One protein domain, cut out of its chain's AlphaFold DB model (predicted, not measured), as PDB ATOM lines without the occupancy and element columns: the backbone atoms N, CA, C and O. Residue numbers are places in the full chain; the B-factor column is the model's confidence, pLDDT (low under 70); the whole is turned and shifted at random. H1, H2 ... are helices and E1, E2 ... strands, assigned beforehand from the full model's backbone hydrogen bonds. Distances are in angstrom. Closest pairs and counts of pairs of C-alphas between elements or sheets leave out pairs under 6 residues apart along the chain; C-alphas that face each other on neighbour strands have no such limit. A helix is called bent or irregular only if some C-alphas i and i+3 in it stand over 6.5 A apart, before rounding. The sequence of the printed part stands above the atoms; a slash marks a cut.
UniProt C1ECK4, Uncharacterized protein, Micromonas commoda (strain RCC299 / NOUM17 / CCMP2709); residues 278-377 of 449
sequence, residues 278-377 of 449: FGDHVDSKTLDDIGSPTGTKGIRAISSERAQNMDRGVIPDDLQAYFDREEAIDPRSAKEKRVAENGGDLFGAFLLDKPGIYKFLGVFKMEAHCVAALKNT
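Overview. This is residues 278 to 377 of the 449 residues of an uncharacterized protein of Micromonas commoda (strain RCC299 / NOUM17 / CCMP2709) (UniProt C1ECK4). A curled, strongly twisted sheet of four strands has H5 along one face and two short helices, H1 and H2, on the other; beyond the sheet, H3 and H4 form a corner. The 100 printed residues, with five named helices and four named strands, run E1 H1 E2 H2 H3 H4 E3 E4 H5, of mixed class. The sheet's order is E1 E4 E3 E2, all antiparallel. The whole is compact, with a radius of gyration of the C-alphas of 13.5 A and spans of 39 by 30 by 24 A.

Arrangement. Edge strand E1, residues 281 to 283, neighbours E4, residues 357 to 364; N 282 and O 358, 2.7 A apart, are within hydrogen-bond range. H1, residues 284 to 290, is on the sheet; its closest C-alphas to E4 are Ser 284 and Ile 357, 6.4 A. Edge strand E2, residues 299 to 302, neighbours E3, residues 346 to 354, with N 302 and O 346 at 2.7 A. H2, residues 304 to 308, is on the sheet at a height of 8.5 A, only just over none of its strands, with two C-alphas on E3 and two on E2. H3, residues 317 to 329, and H4, residues 333 to 341, are close but not clearly touching, with the C-alphas of Glu 327 and Ser 333 at 6.6 A, and about perpendicular at 79 degrees. E3 and E4 form a hairpin, with N 359 and O 351 at 2.7 A. H5, residues 367 to 376, lies over E4 and E3 at a height of 8.6 A; its closest C-alphas to E3 are Cys 370 and Ala 349, 5.1 A. With H1 on the opposite face, this gives three layers, helices on both faces of a sheet. Every O i to N i+4 pair is within range in H1, H2, H4 and H5, and 5 of 9 in H3.

Along the chain. E1 begins at C-alpha 281 (34.230, -41.970, 32.635), and H5 ends at C-alpha 376 (24.512, -41.450, 17.541). E3 is 24.8 A long, E4 20.4 A, H3 19.5 A and H5 14.6 A. H3 is only just irregular: C-alphas 318 and 321 are 6.54 A apart.

Size, cuts and confidence. The C-alphas of Pro 331 and Pro 355 are farthest apart, at 39.5 A. The printed part has no cut and no long link. Mean pLDDT of the printed part is 72.0, and residues 312 to 345 are under 70.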
ATOM      1  N   PHE A 278      39.126 -42.604  24.662       80.62
ATOM      2  CA  PHE A 278      37.727 -42.749  24.264       80.62
ATOM      3  C   PHE A 278      36.993 -43.717  25.201       80.62
ATOM      4  O   PHE A 278      37.434 -44.842  25.436       80.62
ATOM      5  N   GLY A 279      35.839 -43.295  25.711       81.12
ATOM      6  CA  GLY A 279      35.032 -44.078  26.641       81.12
ATOM      7  C   GLY A 279      35.390 -43.899  28.116       81.12
ATOM      8  O   GLY A 279      34.688 -44.479  28.944       81.12
ATOM      9  N   ASP A 280      36.395 -43.083  28.456       87.25
ATOM     10  CA  ASP A 280      36.725 -42.750  29.844       87.25
ATOM     11  C   ASP A 280      35.517 -42.123  30.559       87.25
ATOM     12  O   ASP A 280      34.849 -41.218  30.045       87.25
ATOM     13  N   HIS A 281      35.235 -42.589  31.776       88.88
ATOM     14  CA  HIS A 281      34.230 -41.970  32.635       88.88
ATOM     15  C   HIS A 281      34.851 -40.813  33.416       88.88
ATOM     16  O   HIS A 281      35.924 -40.936  33.994       88.88
ATOM     17  N   VAL A 282      34.146 -39.695  33.505       90.31
ATOM     18  CA  VAL A 282      34.596 -38.457  34.145       90.31
ATOM     19  C   VAL A 282      33.486 -37.969  35.073       90.31
ATOM     20  O   VAL A 282      32.302 -38.062  34.743       90.31
ATOM     21  N   ASP A 283      33.836 -37.505  36.270       88.88
ATOM     22  CA  ASP A 283      32.856 -36.901  37.178       88.88
ATOM     23  C   ASP A 283      32.626 -35.418  36.858       88.88
ATOM     24  O   ASP A 283      33.325 -34.815  36.049       88.88
ATOM     25  N   SER A 284      31.604 -34.820  37.470       86.94
ATOM     26  CA  SER A 284      31.225 -33.430  37.167       86.94
ATOM     27  C   SER A 284      32.353 -32.434  37.465       86.94
ATOM     28  O   SER A 284      32.552 -31.508  36.696       86.94
ATOM     29  N   LYS A 285      33.133 -32.674  38.528       86.25
ATOM     30  CA  LYS A 285      34.257 -31.810  38.901       86.25
ATOM     31  C   LYS A 285      35.389 -31.893  37.879       86.25
ATOM     32  O   LYS A 285      35.825 -30.873  37.366       86.25
ATOM     33  N   THR A 286      35.814 -33.109  37.543       85.44
ATOM     34  CA  THR A 286      36.873 -33.312  36.548       85.44
ATOM     35  C   THR A 286      36.431 -32.808  35.171       85.44
ATOM     36  O   THR A 286      37.254 -32.327  34.402       85.44
ATOM     37  N   LEU A 287      35.130 -32.863  34.859       86.06
ATOM     38  CA  LEU A 287      34.577 -32.283  33.635       86.06
ATOM     39  C   LEU A 287      34.731 -30.757  33.588       86.06
ATOM     40  O   LEU A 287      35.057 -30.222  32.532       86.06
ATOM     41  N   ASP A 288      34.502 -30.071  34.707       85.12
ATOM     42  CA  ASP A 288      34.684 -28.620  34.797       85.12
ATOM     43  C   ASP A 288      36.172 -28.232  34.731       85.12
ATOM     44  O   ASP A 288      36.514 -27.230  34.109       85.12
ATOM     45  N   ASP A 289      37.065 -29.076  35.260       84.56
ATOM     46  CA  ASP A 289      38.518 -28.886  35.164       84.56
ATOM     47  C   ASP A 289      39.059 -29.087  33.734       84.56
ATOM     48  O   ASP A 289      40.173 -28.653  33.432       84.56
ATOM     49  N   ILE A 290      38.334 -29.794  32.855       83.62
ATOM     50  CA  ILE A 290      38.772 -30.084  31.478       83.62
ATOM     51  C   ILE A 290      38.597 -28.883  30.551       83.62
ATOM     52  O   ILE A 290      39.456 -28.657  29.695       83.62
ATOM     53  N   GLY A 291      37.501 -28.143  30.689       83.44
ATOM     54  CA  GLY A 291      37.157 -27.100  29.735       83.44
ATOM     55  C   GLY A 291      35.891 -26.332  30.087       83.44
ATOM     56  O   GLY A 291      35.070 -26.753  30.909       83.44
ATOM     57  N   SER A 292      35.708 -25.192  29.427       84.69
ATOM     58  CA  SER A 292      34.548 -24.334  29.649       84.69
ATOM     59  C   SER A 292      33.288 -24.933  29.003       84.69
ATOM     60  O   SER A 292      33.361 -25.583  27.956       84.69
ATOM     61  N   PRO A 293      32.111 -24.793  29.637       84.19
ATOM     62  CA  PRO A 293      30.853 -25.243  29.049       84.19
ATOM     63  C   PRO A 293      30.517 -24.431  27.795       84.19
ATOM     64  O   PRO A 293      30.619 -23.206  27.814       84.19
ATOM     65  N   THR A 294      30.077 -25.099  26.724       82.31
ATOM     66  CA  THR A 294      29.480 -24.413  25.565       82.31
ATOM     67  C   THR A 294      27.963 -24.271  25.738       82.31
ATOM     68  O   THR A 294      27.385 -24.727  26.730       82.31
ATOM     69  N   GLY A 295      27.287 -23.645  24.767       75.94
ATOM     70  CA  GLY A 295      25.823 -23.521  24.754       75.94
ATOM     71  C   GLY A 295      25.080 -24.861  24.657       75.94
ATOM     72  O   GLY A 295      23.870 -24.913  24.888       75.94
ATOM     73  N   THR A 296      25.791 -25.952  24.361       79.50
ATOM     74  CA  THR A 296      25.216 -27.285  24.194       79.50
ATOM     75  C   THR A 296      25.594 -28.211  25.349       79.50
ATOM     76  O   THR A 296      26.759 -28.385  25.708       79.50
ATOM     77  N   LYS A 297      24.593 -28.883  25.929       81.75
ATOM     78  CA  LYS A 297      24.801 -29.797  27.058       81.75
ATOM     79  C   LYS A 297      25.723 -30.959  26.674       81.75
ATOM     80  O   LYS A 297      25.422 -31.717  25.757       81.75
ATOM     81  N   GLY A 298      26.781 -31.149  27.460       80.38
ATOM     82  CA  GLY A 298      27.747 -32.230  27.257       80.38
ATOM     83  C   GLY A 298      28.871 -31.882  26.284       80.38
ATOM     84  O   GLY A 298      29.684 -32.749  25.994       80.38
ATOM     85  N   ILE A 299      28.952 -30.640  25.804       85.50
ATOM     86  CA  ILE A 299      30.073 -30.169  24.991       85.50
ATOM     87  C   ILE A 299      30.902 -29.186  25.821       85.50
ATOM     88  O   ILE A 299      30.361 -28.316  26.508       85.50
ATOM     89  N   ARG A 300      32.224 -29.372  25.803       86.12
ATOM     90  CA  ARG A 300      33.190 -28.486  26.463       86.12
ATOM     91  C   ARG A 300      34.173 -27.940  25.440       86.12
ATOM     92  O   ARG A 300      34.643 -28.704  24.602       86.12
ATOM     93  N   ALA A 301      34.492 -26.655  25.527       84.81
ATOM     94  CA  ALA A 301      35.606 -26.068  24.795       84.81
ATOM     95  C   ALA A 301      36.911 -26.387  25.542       84.81
ATOM     96  O   ALA A 301      37.008 -26.197  26.755       84.81
ATOM     97  N   ILE A 302      37.884 -26.939  24.825       84.81
ATOM     98  CA  ILE A 302      39.147 -27.467  25.336       84.81
ATOM     99  C   ILE A 302      40.289 -26.762  24.600       84.81
ATOM    100  O   ILE A 302      40.279 -26.643  23.374       84.81
ATOM    101  N   SER A 303      41.306 -26.343  25.352       82.06
ATOM    102  CA  SER A 303      42.509 -25.751  24.773       82.06
ATOM    103  C   SER A 303      43.264 -26.744  23.882       82.06
ATOM    104  O   SER A 303      43.280 -27.954  24.128       82.06
ATOM    105  N   SER A 304      43.943 -26.220  22.860       77.12
ATOM    106  CA  SER A 304      44.739 -27.016  21.914       77.12
ATOM    107  C   SER A 304      45.739 -27.953  22.606       77.12
ATOM    108  O   SER A 304      45.796 -29.139  22.289       77.12
ATOM    109  N   GLU A 305      46.461 -27.464  23.616       77.50
ATOM    110  CA  GLU A 305      47.449 -28.248  24.373       77.50
ATOM    111  C   GLU A 305      46.828 -29.436  25.110       77.50
ATOM    112  O   GLU A 305      47.364 -30.544  25.111       77.50
ATOM    113  N   ARG A 306      45.661 -29.232  25.729       77.62
ATOM    114  CA  ARG A 306      44.994 -30.291  26.484       77.62
ATOM    115  C   ARG A 306      44.349 -31.318  25.565       77.62
ATOM    116  O   ARG A 306      44.383 -32.508  25.866       77.62
ATOM    117  N   ALA A 307      43.824 -30.867  24.431       76.12
ATOM    118  CA  ALA A 307      43.277 -31.729  23.399       76.12
ATOM    119  C   ALA A 307      44.331 -32.621  22.722       76.12
ATOM    120  O   ALA A 307      43.992 -33.715  22.286       76.12
ATOM    121  N   GLN A 308      45.600 -32.198  22.650       75.56
ATOM    122  CA  GLN A 308      46.689 -33.039  22.124       75.56
ATOM    123  C   GLN A 308      46.949 -34.282  22.985       75.56
ATOM    124  O   GLN A 308      47.367 -35.311  22.460       75.56
ATOM    125  N   ASN A 309      46.666 -34.203  24.288       78.25
ATOM    126  CA  ASN A 309      46.816 -35.314  25.231       78.25
ATOM    127  C   ASN A 309      45.565 -36.208  25.329       78.25
ATOM    128  O   ASN A 309      45.533 -37.117  26.162       78.25
ATOM    129  N   MET A 310      44.531 -35.937  24.527       80.38
ATOM    130  CA  MET A 310      43.272 -36.680  24.505       80.38
ATOM    131  C   MET A 310      43.065 -37.364  23.154       80.38
ATOM    132  O   MET A 310      43.383 -36.808  22.102       80.38
ATOM    133  N   ASP A 311      42.459 -38.548  23.178       76.00
ATOM    134  CA  ASP A 311      42.124 -39.275  21.960       76.00
ATOM    135  C   ASP A 311      41.089 -38.498  21.125       76.00
ATOM    136  O   ASP A 311      40.045 -38.034  21.609       76.00
ATOM    137  N   ARG A 312      41.383 -38.371  19.828       68.69
ATOM    138  CA  ARG A 312      40.436 -37.844  18.841       68.69
ATOM    139  C   ARG A 312      39.292 -38.843  18.702       68.69
ATOM    140  O   ARG A 312      39.531 -40.036  18.535       68.69
ATOM    141  N   GLY A 313      38.055 -38.361  18.806       61.44
ATOM    142  CA  GLY A 313      36.885 -39.229  18.686       61.44
ATOM    143  C   GLY A 313      36.830 -39.885  17.309       61.44
ATOM    144  O   GLY A 313      37.183 -39.260  16.310       61.44
ATOM    145  N   VAL A 314      36.379 -41.139  17.252       58.31
ATOM    146  CA  VAL A 314      36.114 -41.813  15.975       58.31
ATOM    147  C   VAL A 314      34.790 -41.279  15.437       58.31
ATOM    148  O   VAL A 314      33.731 -41.513  16.023       58.31
ATOM    149  N   ILE A 315      34.852 -40.524  14.342       57.66
ATOM    150  CA  ILE A 315      33.664 -40.179  13.560       57.66
ATOM    151  C   ILE A 315      33.238 -41.465  12.831       57.66
ATOM    152  O   ILE A 315      34.098 -42.131  12.263       57.66
ATOM    153  N   PRO A 316      31.954 -41.864  12.862       55.78
ATOM    154  CA  PRO A 316      31.491 -43.012  12.087       55.78
ATOM    155  C   PRO A 316      31.756 -42.807  10.587       55.78
ATOM    156  O   PRO A 316      31.379 -41.762  10.053       55.78
ATOM    157  N   ASP A 317      32.339 -43.806   9.912       55.84
ATOM    158  CA  ASP A 317      32.684 -43.755   8.476       55.84
ATOM    159  C   ASP A 317      31.484 -43.350   7.594       55.84
ATOM    160  O   ASP A 317      31.628 -42.589   6.637       55.84
ATOM    161  N   ASP A 318      30.274 -43.769   7.980       56.62
ATOM    162  CA  ASP A 318      29.012 -43.447   7.296       56.62
ATOM    163  C   ASP A 318      28.684 -41.943   7.285       56.62
ATOM    164  O   ASP A 318      27.963 -41.453   6.414       56.62
ATOM    165  N   LEU A 319      29.199 -41.196   8.264       56.22
ATOM    166  CA  LEU A 319      28.981 -39.759   8.412       56.22
ATOM    167  C   LEU A 319      30.188 -38.930   7.973       56.22
ATOM    168  O   LEU A 319      30.019 -37.750   7.664       56.22
ATOM    169  N   GLN A 320      31.369 -39.542   7.865       60.72
ATOM    170  CA  GLN A 320      32.585 -38.920   7.337       60.72
ATOM    171  C   GLN A 320      32.308 -38.239   5.982       60.72
ATOM    172  O   GLN A 320      32.561 -37.051   5.806       60.72
ATOM    173  N   ALA A 321      31.635 -38.950   5.070       56.97
ATOM    174  CA  ALA A 321      31.299 -38.461   3.730       56.97
ATOM    175  C   ALA A 321      30.172 -37.403   3.682       56.97
ATOM    176  O   ALA A 321      29.946 -36.791   2.632       56.97
ATOM    177  N   TYR A 322      29.407 -37.224   4.763       55.22
ATOM    178  CA  TYR A 322      28.429 -36.135   4.897       55.22
ATOM    179  C   TYR A 322      29.131 -34.855   5.367       55.22
ATOM    180  O   TYR A 322      28.909 -33.786   4.804       55.22
ATOM    181  N   PHE A 323      30.060 -34.990   6.314       54.22
ATOM    182  CA  PHE A 323      30.814 -33.872   6.878       54.22
ATOM    183  C   PHE A 323      31.916 -33.347   5.949       54.22
ATOM    184  O   PHE A 323      32.072 -32.135   5.837       54.22
ATOM    185  N   ASP A 324      32.582 -34.213   5.176       56.34
ATOM    186  CA  ASP A 324      33.514 -33.784   4.117       56.34
ATOM    187  C   ASP A 324      32.797 -32.971   3.015       56.34
ATOM    188  O   ASP A 324      33.403 -32.131   2.348       56.34
ATOM    189  N   ARG A 325      31.483 -33.190   2.834       53.03
ATOM    190  CA  ARG A 325      30.630 -32.395   1.936       53.03
ATOM    191  C   ARG A 325      30.187 -31.072   2.562       53.03
ATOM    192  O   ARG A 325      30.185 -30.071   1.853       53.03
ATOM    193  N   GLU A 326      29.854 -31.029   3.852       49.69
ATOM    194  CA  GLU A 326      29.549 -29.770   4.558       49.69
ATOM    195  C   GLU A 326      30.776 -28.846   4.670       49.69
ATOM    196  O   GLU A 326      30.642 -27.634   4.496       49.69
ATOM    197  N   GLU A 327      31.988 -29.398   4.838       51.34
ATOM    198  CA  GLU A 327      33.242 -28.625   4.769       51.34
ATOM    199  C   GLU A 327      33.438 -27.913   3.415       51.34
ATOM    200  O   GLU A 327      34.115 -26.885   3.355       51.34
ATOM    201  N   ALA A 328      32.844 -28.432   2.335       50.94
ATOM    202  CA  ALA A 328      32.961 -27.874   0.990       50.94
ATOM    203  C   ALA A 328      31.870 -26.843   0.637       50.94
ATOM    204  O   ALA A 328      32.044 -26.089  -0.321       50.94
ATOM    205  N   ILE A 329      30.748 -26.807   1.369       47.69
ATOM    206  CA  ILE A 329      29.550 -26.046   0.971       47.69
ATOM    207  C   ILE A 329      29.414 -24.717   1.735       47.69
ATOM    208  O   ILE A 329      28.902 -23.755   1.161       47.69
ATOM    209  N   ASP A 330      29.942 -24.599   2.961       45.97
ATOM    210  CA  ASP A 330      29.757 -23.390   3.776       45.97
ATOM    211  C   ASP A 330      31.010 -22.488   3.877       45.97
ATOM    212  O   ASP A 330      31.934 -22.766   4.650       45.97
ATOM    213  N   PRO A 331      31.034 -21.300   3.232       49.22
ATOM    214  CA  PRO A 331      32.124 -20.328   3.396       49.22
ATOM    215  C   PRO A 331      32.192 -19.721   4.814       49.22
ATOM    216  O   PRO A 331      33.151 -19.025   5.153       49.22
ATOM    217  N   ARG A 332      31.189 -19.987   5.664       51.38
ATOM    218  CA  ARG A 332      31.169 -19.628   7.091       51.38
ATOM    219  C   ARG A 332      32.002 -20.606   7.935       51.38
ATOM    220  O   ARG A 332      32.726 -20.153   8.818       51.38
ATOM    221  N   SER A 333      32.004 -21.892   7.566       51.34
ATOM    222  CA  SER A 333      32.856 -22.945   8.144       51.34
ATOM    223  C   SER A 333      34.338 -22.718   7.813       51.34
ATOM    224  O   SER A 333      35.203 -22.841   8.675       51.34
ATOM    225  N   ALA A 334      34.654 -22.210   6.615       46.53
ATOM    226  CA  ALA A 334      36.016 -21.778   6.270       46.53
ATOM    227  C   ALA A 334      36.540 -20.621   7.156       46.53
ATOM    228  O   ALA A 334      37.748 -20.482   7.361       46.53
ATOM    229  N   LYS A 335      35.638 -19.796   7.711       43.44
ATOM    230  CA  LYS A 335      35.977 -18.720   8.655       43.44
ATOM    231  C   LYS A 335      36.251 -19.268  10.061       43.44
ATOM    232  O   LYS A 335      37.195 -18.809  10.694       43.44
ATOM    233  N   GLU A 336      35.504 -20.281  10.505       48.69
ATOM    234  CA  GLU A 336      35.792 -21.055  11.728       48.69
ATOM    235  C   GLU A 336      37.088 -21.873  11.597       48.69
ATOM    236  O   GLU A 336      37.874 -21.927  12.538       48.69
ATOM    237  N   LYS A 337      37.400 -22.386  10.400       45.75
ATOM    238  CA  LYS A 337      38.669 -23.066  10.084       45.75
ATOM    239  C   LYS A 337      39.881 -22.137  10.246       45.75
ATOM    240  O   LYS A 337      40.880 -22.542  10.828       45.75
ATOM    241  N   ARG A 338      39.769 -20.861   9.843       42.66
ATOM    242  CA  ARG A 338      40.807 -19.836  10.094       42.66
ATOM    243  C   ARG A 338      40.941 -19.441  11.566       42.66
ATOM    244  O   ARG A 338      42.006 -18.979  11.962       42.66
ATOM    245  N   VAL A 339      39.889 -19.588  12.370       45.66
ATOM    246  CA  VAL A 339      39.966 -19.395  13.828       45.66
ATOM    247  C   VAL A 339      40.638 -20.611  14.473       45.66
ATOM    248  O   VAL A 339      41.546 -20.435  15.276       45.66
ATOM    249  N   ALA A 340      40.311 -21.831  14.037       45.66
ATOM    250  CA  ALA A 340      40.957 -23.069  14.484       45.66
ATOM    251  C   ALA A 340      42.452 -23.160  14.102       45.66
ATOM    252  O   ALA A 340      43.259 -23.635  14.896       45.66
ATOM    253  N   GLU A 341      42.854 -22.659  12.927       43.69
ATOM    254  CA  GLU A 341      44.270 -22.567  12.519       43.69
ATOM    255  C   GLU A 341      45.055 -21.488  13.286       43.69
ATOM    256  O   GLU A 341      46.275 -21.584  13.388       43.69
ATOM    257  N   ASN A 342      44.370 -20.506  13.889       38.38
ATOM    258  CA  ASN A 342      44.968 -19.449  14.716       38.38
ATOM    259  C   ASN A 342      44.806 -19.685  16.234       38.38
ATOM    260  O   ASN A 342      44.887 -18.740  17.013       38.38
ATOM    261  N   GLY A 343      44.603 -20.935  16.671       43.97
ATOM    262  CA  GLY A 343      44.509 -21.277  18.097       43.97
ATOM    263  C   GLY A 343      43.095 -21.225  18.685       43.97
ATOM    264  O   GLY A 343      42.945 -20.985  19.878       43.97
ATOM    265  N   GLY A 344      42.068 -21.443  17.863       51.16
ATOM    266  CA  GLY A 344      40.670 -21.557  18.282       51.16
ATOM    267  C   GLY A 344      40.335 -22.917  18.897       51.16
ATOM    268  O   GLY A 344      40.807 -23.955  18.432       51.16
ATOM    269  N   ASP A 345      39.523 -22.882  19.948       68.00
ATOM    270  CA  ASP A 345      39.227 -23.988  20.857       68.00
ATOM    271  C   ASP A 345      38.724 -25.261  20.153       68.00
ATOM    272  O   ASP A 345      37.819 -25.233  19.320       68.00
ATOM    273  N   LEU A 346      39.300 -26.408  20.524       81.81
ATOM    274  CA  LEU A 346      38.782 -27.725  20.152       81.81
ATOM    275  C   LEU A 346      37.595 -28.067  21.062       81.81
ATOM    276  O   LEU A 346      37.496 -27.576  22.182       81.81
ATOM    277  N   PHE A 347      36.704 -28.955  20.630       83.50
ATOM    278  CA  PHE A 347      35.518 -29.322  21.403       83.50
ATOM    279  C   PHE A 347      35.589 -30.772  21.880       83.50
ATOM    280  O   PHE A 347      35.784 -31.683  21.084       83.50
ATOM    281  N   GLY A 348      35.393 -31.011  23.174       85.06
ATOM    282  CA  GLY A 348      35.221 -32.352  23.732       85.06
ATOM    283  C   GLY A 348      33.747 -32.710  23.877       85.06
ATOM    284  O   GLY A 348      32.971 -31.926  24.428       85.06
ATOM    285  N   ALA A 349      33.366 -33.905  23.424       87.00
ATOM    286  CA  ALA A 349      32.018 -34.434  23.600       87.00
ATOM    287  C   ALA A 349      31.945 -35.394  24.799       87.00
ATOM    288  O   ALA A 349      32.724 -36.341  24.916       87.00
ATOM    289  N   PHE A 350      30.967 -35.169  25.674       88.25
ATOM    290  CA  PHE A 350      30.762 -35.892  26.925       88.25
ATOM    291  C   PHE A 350      29.298 -36.321  27.069       88.25
ATOM    292  O   PHE A 350      28.396 -35.506  27.278       88.25
ATOM    293  N   LEU A 351      29.052 -37.626  26.992       89.12
ATOM    294  CA  LEU A 351      27.723 -38.214  27.130       89.12
ATOM    295  C   LEU A 351      27.383 -38.434  28.605       89.12
ATOM    296  O   LEU A 351      28.117 -39.108  29.318       89.12
ATOM    297  N   LEU A 352      26.244 -37.933  29.079       87.56
ATOM    298  CA  LEU A 352      25.782 -38.215  30.441       87.56
ATOM    299  C   LEU A 352      25.285 -39.670  30.545       87.56
ATOM    300  O   LEU A 352      24.193 -39.991  30.073       87.56
ATOM    301  N   ASP A 353      26.073 -40.541  31.180       84.88
ATOM    302  CA  ASP A 353      25.744 -41.964  31.348       84.88
ATOM    303  C   ASP A 353      24.989 -42.218  32.664       84.88
ATOM    304  O   ASP A 353      23.950 -42.877  32.693       84.88
ATOM    305  N   LYS A 354      25.460 -41.630  33.771       82.12
ATOM    306  CA  LYS A 354      24.826 -41.710  35.102       82.12
ATOM    307  C   LYS A 354      24.713 -40.307  35.697       82.12
ATOM    308  O   LYS A 354      25.463 -39.425  35.285       82.12
ATOM    309  N   PRO A 355      23.816 -40.058  36.670       80.75
ATOM    310  CA  PRO A 355      23.744 -38.750  37.319       80.75
ATOM    311  C   PRO A 355      25.118 -38.359  37.884       80.75
ATOM    312  O   PRO A 355      25.653 -39.033  38.761       80.75
ATOM    313  N   GLY A 356      25.694 -37.289  37.331       82.25
ATOM    314  CA  GLY A 356      27.008 -36.766  37.709       82.25
ATOM    315  C   GLY A 356      28.229 -37.473  37.100       82.25
ATOM    316  O   GLY A 356      29.344 -37.060  37.416       82.25
ATOM    317  N   ILE A 357      28.042 -38.489  36.244       88.31
ATOM    318  CA  ILE A 357      29.121 -39.212  35.548       88.31
ATOM    319  C   ILE A 357      28.913 -39.117  34.036       88.31
ATOM    320  O   ILE A 357      27.888 -39.543  33.495       88.31
ATOM    321  N   TYR A 358      29.932 -38.610  33.362       89.12
ATOM    322  CA  TYR A 358      29.977 -38.400  31.929       89.12
ATOM    323  C   TYR A 358      30.935 -39.399  31.282       89.12
ATOM    324  O   TYR A 358      31.941 -39.756  31.878       89.12
ATOM    325  N   LYS A 359      30.626 -39.862  30.077       88.94
ATOM    326  CA  LYS A 359      31.467 -40.729  29.256       88.94
ATOM    327  C   LYS A 359      32.068 -39.892  28.138       88.94
ATOM    328  O   LYS A 359      31.331 -39.231  27.406       88.94
ATOM    329  N   PHE A 360      33.384 -39.899  28.019       88.88
ATOM    330  CA  PHE A 360      34.091 -39.162  26.986       88.88
ATOM    331  C   PHE A 360      33.926 -39.839  25.625       88.88
ATOM    332  O   PHE A 360      34.150 -41.041  25.490       88.88
ATOM    333  N   LEU A 361      33.520 -39.067  24.621       84.38
ATOM    334  CA  LEU A 361      33.338 -39.529  23.242       84.38
ATOM    335  C   LEU A 361      34.455 -39.056  22.303       84.38
ATOM    336  O   LEU A 361      34.466 -39.431  21.135       84.38
ATOM    337  N   GLY A 362      35.389 -38.244  22.794       83.50
ATOM    338  CA  GLY A 362      36.517 -37.748  22.014       83.50
ATOM    339  C   GLY A 362      36.522 -36.238  21.814       83.50
ATOM    340  O   GLY A 362      35.571 -35.527  22.161       83.50
ATOM    341  N   VAL A 363      37.630 -35.769  21.242       85.19
ATOM    342  CA  VAL A 363      37.815 -34.376  20.822       85.19
ATOM    343  C   VAL A 363      37.520 -34.210  19.332       85.19
ATOM    344  O   VAL A 363      37.944 -35.026  18.512       85.19
ATOM    345  N   PHE A 364      36.840 -33.119  18.987       82.62
ATOM    346  CA  PHE A 364      36.429 -32.735  17.643       82.62
ATOM    347  C   PHE A 364      36.819 -31.283  17.342       82.62
ATOM    348  O   PHE A 364      37.023 -30.470  18.241       82.62
ATOM    349  N   LYS A 365      36.906 -30.950  16.049       78.38
ATOM    350  CA  LYS A 365      37.216 -29.589  15.578       78.38
ATOM    351  C   LYS A 365      36.015 -28.644  15.600       78.38
ATOM    352  O   LYS A 365      36.201 -27.444  15.708       78.38
ATOM    353  N   MET A 366      34.806 -29.192  15.496       74.12
ATOM    354  CA  MET A 366      33.565 -28.432  15.355       74.12
ATOM    355  C   MET A 366      32.552 -28.890  16.401       74.12
ATOM    356  O   MET A 366      32.417 -30.090  16.650       74.12
ATOM    357  N   GLU A 367      31.775 -27.955  16.950       73.88
ATOM    358  CA  GLU A 367      30.686 -28.270  17.884       73.88
ATOM    359  C   GLU A 367      29.622 -29.175  17.231       73.88
ATOM    360  O   GLU A 367      29.115 -30.102  17.866       73.88
ATOM    361  N   ALA A 368      29.345 -28.992  15.936       72.44
ATOM    362  CA  ALA A 368      28.405 -29.827  15.184       72.44
ATOM    363  C   ALA A 368      28.782 -31.322  15.206       72.44
ATOM    364  O   ALA A 368      27.912 -32.184  15.360       72.44
ATOM    365  N   HIS A 369      30.080 -31.639  15.135       72.56
ATOM    366  CA  HIS A 369      30.568 -33.021  15.163       72.56
ATOM    367  C   HIS A 369      30.352 -33.661  16.541       72.56
ATOM    368  O   HIS A 369      29.925 -34.812  16.632       72.56
ATOM    369  N   CYS A 370      30.552 -32.894  17.617       76.44
ATOM    370  CA  CYS A 370      30.240 -33.331  18.976       76.44
ATOM    371  C   CYS A 370      28.747 -33.653  19.136       76.44
ATOM    372  O   CYS A 370      28.391 -34.670  19.733       76.44
ATOM    373  N   VAL A 371      27.862 -32.815  18.583       78.69
ATOM    374  CA  VAL A 371      26.407 -33.043  18.625       78.69
ATOM    375  C   VAL A 371      26.022 -34.311  17.868       78.69
ATOM    376  O   VAL A 371      25.202 -35.089  18.357       78.69
ATOM    377  N   ALA A 372      26.607 -34.540  16.691       75.88
ATOM    378  CA  ALA A 372      26.375 -35.755  15.918       75.88
ATOM    379  C   ALA A 372      26.842 -37.003  16.681       75.88
ATOM    380  O   ALA A 372      26.077 -37.960  16.813       75.88
ATOM    381  N   ALA A 373      28.044 -36.966  17.266       78.31
ATOM    382  CA  ALA A 373      28.562 -38.048  18.099       78.31
ATOM    383  C   ALA A 373      27.616 -38.355  19.272       78.31
ATOM    384  O   ALA A 373      27.197 -39.499  19.431       78.31
ATOM    385  N   LEU A 374      27.184 -37.332  20.019       81.62
ATOM    386  CA  LEU A 374      26.255 -37.483  21.146       81.62
ATOM    387  C   LEU A 374      24.906 -38.091  20.736       81.62
ATOM    388  O   LEU A 374      24.348 -38.899  21.478       81.62
ATOM    389  N   LYS A 375      24.370 -37.709  19.571       77.88
ATOM    390  CA  LYS A 375      23.091 -38.227  19.057       77.88
ATOM    391  C   LYS A 375      23.183 -39.690  18.625       77.88
ATOM    392  O   LYS A 375      22.238 -40.442  18.855       77.88
ATOM    393  N   ASN A 376      24.303 -40.084  18.024       77.00
ATOM    394  CA  ASN A 376      24.512 -41.450  17.541       77.00
ATOM    395  C   ASN A 376      24.886 -42.415  18.668       77.00
ATOM    396  O   ASN A 376      24.576 -43.604  18.603       77.00
ATOM    397  N   THR A 377      25.515 -41.917  19.732       77.44
ATOM    398  CA  THR A 377      25.843 -42.735  20.897       77.44
ATOM    399  C   THR A 377      24.632 -42.886  21.806       77.44
ATOM    400  O   THR A 377      24.243 -41.970  22.532       77.44
TER     401      THR A 377